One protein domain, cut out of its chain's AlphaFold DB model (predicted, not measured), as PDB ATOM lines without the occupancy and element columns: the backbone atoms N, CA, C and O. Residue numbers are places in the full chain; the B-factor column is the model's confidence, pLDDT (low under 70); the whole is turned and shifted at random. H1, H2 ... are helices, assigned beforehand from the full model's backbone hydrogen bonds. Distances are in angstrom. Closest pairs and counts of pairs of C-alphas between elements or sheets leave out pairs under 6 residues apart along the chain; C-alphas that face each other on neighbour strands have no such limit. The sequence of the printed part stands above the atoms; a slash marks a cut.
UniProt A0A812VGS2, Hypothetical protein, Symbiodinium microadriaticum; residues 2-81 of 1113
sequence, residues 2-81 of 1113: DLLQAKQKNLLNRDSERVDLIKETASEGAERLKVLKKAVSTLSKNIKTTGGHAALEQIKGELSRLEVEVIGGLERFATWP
ATOM      1  N   ASP A   2     114.340 141.561 163.174       90.12
ATOM      2  CA  ASP A   2     115.617 141.532 163.896       90.12
ATOM      3  C   ASP A   2     116.804 142.098 163.094       90.12
ATOM      4  O   ASP A   2     117.639 142.805 163.649       90.12
ATOM      5  N   LEU A   3     116.825 141.921 161.766       85.50
ATOM      6  CA  LEU A   3     117.813 142.548 160.871       85.50
ATOM      7  C   LEU A   3     117.813 144.092 160.941       85.50
ATOM      8  O   LEU A   3     118.865 144.715 160.808       85.50
ATOM      9  N   LEU A   4     116.653 144.723 161.163       90.06
ATOM     10  CA  LEU A   4     116.551 146.175 161.356       90.06
ATOM     11  C   LEU A   4     117.051 146.585 162.744       90.06
ATOM     12  O   LEU A   4     117.784 147.564 162.850       90.06
ATOM     13  N   GLN A   5     116.739 145.808 163.786       93.50
ATOM     14  CA  GLN A   5     117.256 146.042 165.141       93.50
ATOM     15  C   GLN A   5     118.784 145.879 165.198       93.50
ATOM     16  O   GLN A   5     119.467 146.700 165.806       93.50
ATOM     17  N   ALA A   6     119.341 144.883 164.501       92.12
ATOM     18  CA  ALA A   6     120.782 144.697 164.354       92.12
ATOM     19  C   ALA A   6     121.442 145.885 163.630       92.12
ATOM     20  O   ALA A   6     122.453 146.409 164.101       92.12
ATOM     21  N   LYS A   7     120.845 146.378 162.534       91.50
ATOM     22  CA  LYS A   7     121.326 147.586 161.839       91.50
ATOM     23  C   LYS A   7     121.241 148.838 162.723       91.50
ATOM     24  O   LYS A   7     122.202 149.599 162.761       91.50
ATOM     25  N   GLN A   8     120.156 149.024 163.476       93.94
ATOM     26  CA  GLN A   8     119.998 150.142 164.415       93.94
ATOM     27  C   GLN A   8     121.036 150.091 165.548       93.94
ATOM     28  O   GLN A   8     121.667 151.102 165.844       93.94
ATOM     29  N   LYS A   9     121.281 148.909 166.131       93.44
ATOM     30  CA  LYS A   9     122.316 148.703 167.156       93.44
ATOM     31  C   LYS A   9     123.721 149.001 166.621       93.44
ATOM     32  O   LYS A   9     124.498 149.671 167.293       93.44
ATOM     33  N   ASN A  10     124.029 148.579 165.394       89.62
ATOM     34  CA  ASN A  10     125.319 148.866 164.762       89.62
ATOM     35  C   ASN A  10     125.507 150.360 164.438       89.62
ATOM     36  O   ASN A  10     126.630 150.850 164.516       89.62
ATOM     37  N   LEU A  11     124.439 151.099 164.113       88.56
ATOM     38  CA  LEU A  11     124.505 152.559 163.955       88.56
ATOM     39  C   LEU A  11     124.782 153.255 165.296       88.56
ATOM     40  O   LEU A  11     125.728 154.034 165.384       88.56
ATOM     41  N   LEU A  12     124.040 152.903 166.353       90.25
ATOM     42  CA  LEU A  12     124.243 153.449 167.702       90.25
ATOM     43  C   LEU A  12     125.669 153.203 168.226       90.25
ATOM     44  O   LEU A  12     126.277 154.112 168.790       90.25
ATOM     45  N   ASN A  13     126.234 152.016 167.983       89.81
ATOM     46  CA  ASN A  13     127.628 151.721 168.327       89.81
ATOM     47  C   ASN A  13     128.611 152.646 167.582       89.81
ATOM     48  O   ASN A  13     129.459 153.267 168.219       89.81
ATOM     49  N   ARG A  14     128.471 152.797 166.255       86.56
ATOM     50  CA  ARG A  14     129.373 153.637 165.440       86.56
ATOM     51  C   ARG A  14     129.290 155.122 165.778       86.56
ATOM     52  O   ARG A  14     130.293 155.825 165.679       86.56
ATOM     53  N   ASP A  15     128.122 155.611 166.180       88.31
ATOM     54  CA  ASP A  15     127.988 156.997 166.627       88.31
ATOM     55  C   ASP A  15     128.525 157.189 168.059       88.31
ATOM     56  O   ASP A  15     129.093 158.245 168.345       88.31
ATOM     57  N   SER A  16     128.494 156.161 168.923       89.50
ATOM     58  CA  SER A  16     129.233 156.174 170.200       89.50
ATOM     59  C   SER A  16     130.746 156.237 169.969       89.50
ATOM     60  O   SER A  16     131.410 157.107 170.528       89.50
ATOM     61  N   GLU A  17     131.289 155.384 169.093       89.81
ATOM     62  CA  GLU A  17     132.713 155.377 168.721       89.81
ATOM     63  C   GLU A  17     133.165 156.747 168.186       89.81
ATOM     64  O   GLU A  17     134.200 157.279 168.593       89.81
ATOM     65  N   ARG A  18     132.350 157.369 167.320       84.50
ATOM     66  CA  ARG A  18     132.586 158.730 166.809       84.50
ATOM     67  C   ARG A  18     132.601 159.772 167.921       84.50
ATOM     68  O   ARG A  18     133.483 160.629 167.938       84.50
ATOM     69  N   VAL A  19     131.642 159.714 168.843       87.25
ATOM     70  CA  VAL A  19     131.566 160.629 169.989       87.25
ATOM     71  C   VAL A  19     132.799 160.494 170.890       87.25
ATOM     72  O   VAL A  19     133.320 161.510 171.349       87.25
ATOM     73  N   ASP A  20     133.314 159.284 171.107       89.12
ATOM     74  CA  ASP A  20     134.524 159.068 171.908       89.12
ATOM     75  C   ASP A  20     135.811 159.515 171.193       89.12
ATOM     76  O   ASP A  20     136.634 160.198 171.807       89.12
ATOM     77  N   LEU A  21     135.941 159.288 169.881       85.69
ATOM     78  CA  LEU A  21     137.044 159.832 169.072       85.69
ATOM     79  C   LEU A  21     137.060 161.377 169.064       85.69
ATOM     80  O   LEU A  21     138.124 162.010 169.083       85.69
ATOM     81  N   ILE A  22     135.883 162.013 169.086       81.62
ATOM     82  CA  ILE A  22     135.761 163.475 169.207       81.62
ATOM     83  C   ILE A  22     136.158 163.949 170.619       81.62
ATOM     84  O   ILE A  22     136.838 164.969 170.743       81.62
ATOM     85  N   LYS A  23     135.823 163.208 171.689       85.62
ATOM     86  CA  LYS A  23     136.318 163.507 173.052       85.62
ATOM     87  C   LYS A  23     137.843 163.392 173.136       85.62
ATOM     88  O   LYS A  23     138.482 164.260 173.735       85.62
ATOM     89  N   GLU A  24     138.430 162.356 172.535       89.62
ATOM     90  CA  GLU A  24     139.880 162.138 172.537       89.62
ATOM     91  C   GLU A  24     140.612 163.281 171.823       89.62
ATOM     92  O   GLU A  24     141.454 163.949 172.431       89.62
ATOM     93  N   THR A  25     140.227 163.589 170.582       81.31
ATOM     94  CA  THR A  25     140.829 164.683 169.796       81.31
ATOM     95  C   THR A  25     140.619 166.064 170.435       81.31
ATOM     96  O   THR A  25     141.539 166.889 170.437       81.31
ATOM     97  N   ALA A  26     139.470 166.312 171.075       81.31
ATOM     98  CA  ALA A  26     139.247 167.507 171.892       81.31
ATOM     99  C   ALA A  26     140.195 167.582 173.107       81.31
ATOM    100  O   ALA A  26     140.728 168.654 173.419       81.31
ATOM    101  N   SER A  27     140.447 166.453 173.778       85.75
ATOM    102  CA  SER A  27     141.379 166.381 174.911       85.75
ATOM    103  C   SER A  27     142.833 166.620 174.479       85.75
ATOM    104  O   SER A  27     143.562 167.364 175.144       85.75
ATOM    105  N   GLU A  28     143.232 166.096 173.315       87.44
ATOM    106  CA  GLU A  28     144.570 166.297 172.758       87.44
ATOM    107  C   GLU A  28     144.780 167.762 172.345       87.44
ATOM    108  O   GLU A  28     145.805 168.368 172.671       87.44
ATOM    109  N   GLY A  29     143.771 168.384 171.723       85.75
ATOM    110  CA  GLY A  29     143.754 169.818 171.429       85.75
ATOM    111  C   GLY A  29     143.918 170.685 172.685       85.75
ATOM    112  O   GLY A  29     144.677 171.662 172.679       85.75
ATOM    113  N   ALA A  30     143.285 170.298 173.798       85.12
ATOM    114  CA  ALA A  30     143.426 170.985 175.079       85.12
ATOM    115  C   ALA A  30     144.840 170.852 175.683       85.12
ATOM    116  O   ALA A  30     145.359 171.831 176.230       85.12
ATOM    117  N   GLU A  31     145.502 169.694 175.566       89.31
ATOM    118  CA  GLU A  31     146.909 169.536 175.978       89.31
ATOM    119  C   GLU A  31     147.883 170.285 175.060       89.31
ATOM    120  O   GLU A  31     148.745 171.024 175.551       89.31
ATOM    121  N   ARG A  32     147.697 170.219 173.735       84.62
ATOM    122  CA  ARG A  32     148.466 171.024 172.769       84.62
ATOM    123  C   ARG A  32     148.376 172.521 173.107       84.62
ATOM    124  O   ARG A  32     149.404 173.201 173.163       84.62
ATOM    125  N   LEU A  33     147.189 173.030 173.455       86.56
ATOM    126  CA  LEU A  33     146.994 174.421 173.885       86.56
ATOM    127  C   LEU A  33     147.693 174.744 175.224       86.56
ATOM    128  O   LEU A  33     148.285 175.822 175.360       86.56
ATOM    129  N   LYS A  34     147.697 173.828 176.207       90.62
ATOM    130  CA  LYS A  34     148.457 173.984 177.470       90.62
ATOM    131  C   LYS A  34     149.965 174.073 177.211       90.62
ATOM    132  O   LYS A  34     150.633 174.948 177.775       90.62
ATOM    133  N   VAL A  35     150.505 173.223 176.333       90.88
ATOM    134  CA  VAL A  35     151.919 173.253 175.920       90.88
ATOM    135  C   VAL A  35     152.257 174.572 175.221       90.88
ATOM    136  O   VAL A  35     153.249 175.216 175.576       90.88
ATOM    137  N   LEU A  36     151.412 175.042 174.300       86.00
ATOM    138  CA  LEU A  36     151.649 176.276 173.547       86.00
ATOM    139  C   LEU A  36     151.596 177.522 174.457       86.00
ATOM    140  O   LEU A  36     152.490 178.372 174.406       86.00
ATOM    141  N   LYS A  37     150.657 177.576 175.415       90.44
ATOM    142  CA  LYS A  37     150.636 178.589 176.493       90.44
ATOM    143  C   LYS A  37     151.914 178.567 177.348       90.44
ATOM    144  O   LYS A  37     152.456 179.625 177.683       90.44
ATOM    145  N   LYS A  38     152.445 177.383 177.680       93.50
ATOM    146  CA  LYS A  38     153.712 177.214 178.425       93.50
ATOM    147  C   LYS A  38     154.927 177.682 177.609       93.50
ATOM    148  O   LYS A  38     155.821 178.330 178.168       93.50
ATOM    149  N   ALA A  39     154.938 177.432 176.299       88.56
ATOM    150  CA  ALA A  39     155.961 177.918 175.375       88.56
ATOM    151  C   ALA A  39     155.946 179.454 175.272       88.56
ATOM    152  O   ALA A  39     156.964 180.091 175.545       88.56
ATOM    153  N   VAL A  40     154.786 180.071 175.011       89.00
ATOM    154  CA  VAL A  40     154.646 181.540 174.933       89.00
ATOM    155  C   VAL A  40     154.965 182.215 176.274       89.00
ATOM    156  O   VAL A  40     155.644 183.240 176.298       89.00
ATOM    157  N   SER A  41     154.592 181.619 177.411       90.62
ATOM    158  CA  SER A  41     154.994 182.094 178.751       90.62
ATOM    159  C   SER A  41     156.517 182.074 178.966       90.62
ATOM    160  O   SER A  41     157.067 182.929 179.664       90.62
ATOM    161  N   THR A  42     157.221 181.122 178.351       90.81
ATOM    162  CA  THR A  42     158.687 181.008 178.418       90.81
ATOM    163  C   THR A  42     159.360 182.002 177.470       90.81
ATOM    164  O   THR A  42     160.209 182.783 177.900       90.81
ATOM    165  N   LEU A  43     158.892 182.086 176.222       86.44
ATOM    166  CA  LEU A  43     159.318 183.091 175.246       86.44
ATOM    167  C   LEU A  43     159.103 184.524 175.772       86.44
ATOM    168  O   LEU A  43     159.974 185.378 175.624       86.44
ATOM    169  N   SER A  44     157.997 184.775 176.483       89.69
ATOM    170  CA  SER A  44     157.688 186.072 177.098       89.69
ATOM    171  C   SER A  44     158.690 186.488 178.183       89.69
ATOM    172  O   SER A  44     158.937 187.680 178.368       89.69
ATOM    173  N   LYS A  45     159.301 185.530 178.893       90.62
ATOM    174  CA  LYS A  45     160.375 185.804 179.866       90.62
ATOM    175  C   LYS A  45     161.683 186.148 179.152       90.62
ATOM    176  O   LYS A  45     162.350 187.094 179.558       90.62
ATOM    177  N   ASN A  46     161.996 185.441 178.067       86.25
ATOM    178  CA  ASN A  46     163.231 185.628 177.302       86.25
ATOM    179  C   ASN A  46     163.221 186.930 176.482       86.25
ATOM    180  O   ASN A  46     164.190 187.677 176.492       86.25
ATOM    181  N   ILE A  47     162.110 187.280 175.827       87.62
ATOM    182  CA  ILE A  47     162.017 188.531 175.053       87.62
ATOM    183  C   ILE A  47     162.039 189.774 175.965       87.62
ATOM    184  O   ILE A  47     162.517 190.838 175.564       87.62
ATOM    185  N   LYS A  48     161.603 189.654 177.228       85.00
ATOM    186  CA  LYS A  48     161.706 190.739 178.222       85.00
ATOM    187  C   LYS A  48     163.144 191.108 178.602       85.00
ATOM    188  O   LYS A  48     163.330 192.191 179.149       85.00
ATOM    189  N   THR A  49     164.144 190.272 178.307       85.44
ATOM    190  CA  THR A  49     165.564 190.631 178.480       85.44
ATOM    191  C   THR A  49     166.228 191.126 177.190       85.44
ATOM    192  O   THR A  49     167.277 191.756 177.276       85.44
ATOM    193  N   THR A  50     165.619 190.911 176.014       79.12
ATOM    194  CA  THR A  50     166.174 191.308 174.701       79.12
ATOM    195  C   THR A  50     165.462 192.492 174.035       79.12
ATOM    196  O   THR A  50     165.964 193.031 173.054       79.12
ATOM    197  N   GLY A  51     164.318 192.941 174.564       77.69
ATOM    198  CA  GLY A  51     163.649 194.186 174.155       77.69
ATOM    199  C   GLY A  51     162.627 194.066 173.014       77.69
ATOM    200  O   GLY A  51     162.013 195.066 172.652       77.69
ATOM    201  N   GLY A  52     162.379 192.864 172.482       88.69
ATOM    202  CA  GLY A  52     161.456 192.601 171.359       88.69
ATOM    203  C   GLY A  52     159.954 192.711 171.680       88.69
ATOM    204  O   GLY A  52     159.169 191.858 171.271       88.69
ATOM    205  N   HIS A  53     159.533 193.730 172.435       85.19
ATOM    206  CA  HIS A  53     158.194 193.815 173.039       85.19
ATOM    207  C   HIS A  53     157.034 193.821 172.019       85.19
ATOM    208  O   HIS A  53     155.947 193.348 172.344       85.19
ATOM    209  N   ALA A  54     157.244 194.314 170.793       84.06
ATOM    210  CA  ALA A  54     156.197 194.376 169.767       84.06
ATOM    211  C   ALA A  54     155.750 192.979 169.288       84.06
ATOM    212  O   ALA A  54     154.565 192.657 169.353       84.06
ATOM    213  N   ALA A  55     156.698 192.120 168.895       81.00
ATOM    214  CA  ALA A  55     156.406 190.750 168.453       81.00
ATOM    215  C   ALA A  55     155.748 189.908 169.564       81.00
ATOM    216  O   ALA A  55     154.899 189.064 169.299       81.00
ATOM    217  N   LEU A  56     156.098 190.178 170.826       86.69
ATOM    218  CA  LEU A  56     155.527 189.511 171.997       86.69
ATOM    219  C   LEU A  56     154.037 189.827 172.201       86.69
ATOM    220  O   LEU A  56     153.290 188.929 172.587       86.69
ATOM    221  N   GLU A  57     153.589 191.061 171.947       87.94
ATOM    222  CA  GLU A  57     152.156 191.391 172.005       87.94
ATOM    223  C   GLU A  57     151.390 190.846 170.789       87.94
ATOM    224  O   GLU A  57     150.258 190.398 170.953       87.94
ATOM    225  N   GLN A  58     152.011 190.773 169.606       85.56
ATOM    226  CA  GLN A  58     151.406 190.117 168.439       85.56
ATOM    227  C   GLN A  58     151.182 188.612 168.681       85.56
ATOM    228  O   GLN A  58     150.075 188.118 168.485       85.56
ATOM    229  N   ILE A  59     152.194 187.897 169.191       85.69
ATOM    230  CA  ILE A  59     152.097 186.460 169.517       85.69
ATOM    231  C   ILE A  59     151.033 186.197 170.596       85.69
ATOM    232  O   ILE A  59     150.312 185.205 170.519       85.69
ATOM    233  N   LYS A  60     150.890 187.086 171.590       86.38
ATOM    234  CA  LYS A  60     149.778 187.015 172.554       86.38
ATOM    235  C   LYS A  60     148.415 187.219 171.894       86.38
ATOM    236  O   LYS A  60     147.482 186.525 172.271       86.38
ATOM    237  N   GLY A  61     148.297 188.170 170.964       88.44
ATOM    238  CA  GLY A  61     147.045 188.471 170.271       88.44
ATOM    239  C   GLY A  61     146.491 187.249 169.543       88.44
ATOM    240  O   GLY A  61     145.357 186.851 169.798       88.44
ATOM    241  N   GLU A  62     147.322 186.596 168.727       81.75
ATOM    242  CA  GLU A  62     146.929 185.360 168.036       81.75
ATOM    243  C   GLU A  62     146.704 184.192 169.011       81.75
ATOM    244  O   GLU A  62     145.777 183.411 168.820       81.75
ATOM    245  N   LEU A  63     147.469 184.090 170.109       82.81
ATOM    246  CA  LEU A  63     147.231 183.064 171.137       82.81
ATOM    247  C   LEU A  63     145.871 183.243 171.832       82.81
ATOM    248  O   LEU A  63     145.152 182.267 172.019       82.81
ATOM    249  N   SER A  64     145.507 184.473 172.208       83.88
ATOM    250  CA  SER A  64     144.201 184.776 172.804       83.88
ATOM    251  C   SER A  64     143.056 184.603 171.806       83.88
ATOM    252  O   SER A  64     141.957 184.230 172.209       83.88
ATOM    253  N   ARG A  65     143.304 184.825 170.511       82.69
ATOM    254  CA  ARG A  65     142.339 184.531 169.450       82.69
ATOM    255  C   ARG A  65     142.111 183.025 169.298       82.69
ATOM    256  O   ARG A  65     140.965 182.595 169.371       82.69
ATOM    257  N   LEU A  66     143.180 182.235 169.172       74.62
ATOM    258  CA  LEU A  66     143.114 180.768 169.133       74.62
ATOM    259  C   LEU A  66     142.451 180.191 170.390       74.62
ATOM    260  O   LEU A  66     141.693 179.234 170.303       74.62
ATOM    261  N   GLU A  67     142.692 180.788 171.558       81.12
ATOM    262  CA  GLU A  67     142.021 180.407 172.801       81.12
ATOM    263  C   GLU A  67     140.501 180.627 172.738       81.12
ATOM    264  O   GLU A  67     139.756 179.736 173.137       81.12
ATOM    265  N   VAL A  68     140.028 181.749 172.183       80.25
ATOM    266  CA  VAL A  68     138.589 182.008 171.980       80.25
ATOM    267  C   VAL A  68     137.991 181.115 170.887       80.25
ATOM    268  O   VAL A  68     136.874 180.633 171.049       80.25
ATOM    269  N   GLU A  69     138.716 180.856 169.797       74.00
ATOM    270  CA  GLU A  69     138.249 179.983 168.709       74.00
ATOM    271  C   GLU A  69     138.140 178.514 169.168       74.00
ATOM    272  O   GLU A  69     137.124 177.871 168.900       74.00
ATOM    273  N   VAL A  70     139.113 178.004 169.937       75.06
ATOM    274  CA  VAL A  70     139.098 176.634 170.489       75.06
ATOM    275  C   VAL A  70     138.094 176.484 171.633       75.06
ATOM    276  O   VAL A  70     137.276 175.567 171.591       75.06
ATOM    277  N   ILE A  71     138.100 177.371 172.639       75.81
ATOM    278  CA  ILE A  71     137.143 177.282 173.760       75.81
ATOM    279  C   ILE A  71     135.717 177.492 173.247       75.81
ATOM    280  O   ILE A  71     134.847 176.684 173.546       75.81
ATOM    281  N   GLY A  72     135.487 178.488 172.388       76.06
ATOM    282  CA  GLY A  72     134.180 178.709 171.773       76.06
ATOM    283  C   GLY A  72     133.750 177.583 170.826       76.06
ATOM    284  O   GLY A  72     132.561 177.448 170.554       76.06
ATOM    285  N   GLY A  73     134.671 176.771 170.299       76.31
ATOM    286  CA  GLY A  73     134.347 175.515 169.612       76.31
ATOM    287  C   GLY A  73     133.844 174.449 170.589       76.31
ATOM    288  O   GLY A  73     132.745 173.924 170.417       76.31
ATOM    289  N   LEU A  74     134.612 174.196 171.653       65.25
ATOM    290  CA  LEU A  74     134.293 173.212 172.695       65.25
ATOM    291  C   LEU A  74     132.997 173.542 173.453       65.25
ATOM    292  O   LEU A  74     132.198 172.647 173.703       65.25
ATOM    293  N   GLU A  75     132.748 174.814 173.773       66.56
ATOM    294  CA  GLU A  75     131.512 175.263 174.428       66.56
ATOM    295  C   GLU A  75     130.284 175.051 173.532       66.56
ATOM    296  O   GLU A  75     129.269 174.553 174.007       66.56
ATOM    297  N   ARG A  76     130.384 175.343 172.224       71.50
ATOM    298  CA  ARG A  76     129.292 175.075 171.268       71.50
ATOM    299  C   ARG A  76     129.025 173.579 171.095       71.50
ATOM    300  O   ARG A  76     127.864 173.196 170.974       71.50
ATOM    301  N   PHE A  77     130.065 172.745 171.130       63.59
ATOM    302  CA  PHE A  77     129.928 171.286 171.098       63.59
ATOM    303  C   PHE A  77     129.301 170.733 172.392       63.59
ATOM    304  O   PHE A  77     128.422 169.883 172.333       63.59
ATOM    305  N   ALA A  78     129.665 171.274 173.559       55.09
ATOM    306  CA  ALA A  78     129.055 170.916 174.844       55.09
ATOM    307  C   ALA A  78     127.571 171.328 174.968       55.09
ATOM    308  O   ALA A  78     126.873 170.833 175.850       55.09
ATOM    309  N   THR A  79     127.087 172.218 174.095       52.69
ATOM    310  CA  THR A  79     125.666 172.592 173.963       52.69
ATOM    311  C   THR A  79     124.957 171.935 172.772       52.69
ATOM    312  O   THR A  79     123.844 172.339 172.438       52.69
ATOM    313  N   TRP A  80     125.586 170.974 172.088       50.28
ATOM    314  CA  TRP A  80     124.952 170.284 170.964       50.28
ATOM    315  C   TRP A  80     123.836 169.355 171.487       50.28
ATOM    316  O   TRP A  80     124.097 168.594 172.421       50.28
ATOM    317  N   PRO A  81     122.606 169.400 170.937       43.81
ATOM    318  CA  PRO A  81     121.528 168.514 171.375       43.81
ATOM    319  C   PRO A  81     121.859 167.043 171.097       43.81
ATOM    320  O   PRO A  81     122.625 166.736 170.181       43.81
TER     321      PRO A  81
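AT A GLANCE: This is residues 2 to 81 of the 1113 residues of the protein "Hypothetical protein" of Symbiodinium microadriaticum (UniProt A0A812VGS2). What is the shape? It is a long helical hairpin: H1 makes the whole length of a rod, and the shorter H2 folds back beside its later part, while residues 2 to 21 of H1 stick out free. What is it made of? The printed part has 80 residues with two named helices, H1 then H2, and no named strand; the class is all helix. It is extended, with a radius of gyration of the C-alphas of 20.3 A and spans of 72 by 19 by 13 A.

HOW THE PARTS SIT: How does H1, residues 2 to 50, stand to H2, residues 53 to 78? H1 touches H2 with residues 26 to 47 alone; the closest C-alphas, of Ser 44 and Leu 56, are 6.5 A apart. This hairpin's helices run opposite ways at a shallow tilt of 18 degrees. What of their backbones? In H2 every O i to N i+4 pair is within hydrogen-bond range, in H1 41 of 45.

IN THESE COORDINATES: Where is H1? It runs 71.8 A from C-alpha 2 at (115.617, 141.532, 163.896). Where is H2? It runs 37.1 A to C-alpha 78 at (129.055, 170.916, 174.844).

THE WHOLE: Is it unbroken? The printed part has no cut, and the link is tight. Where is confidence low? Residues 74 to 75 and 77 to 81 have pLDDT under 70.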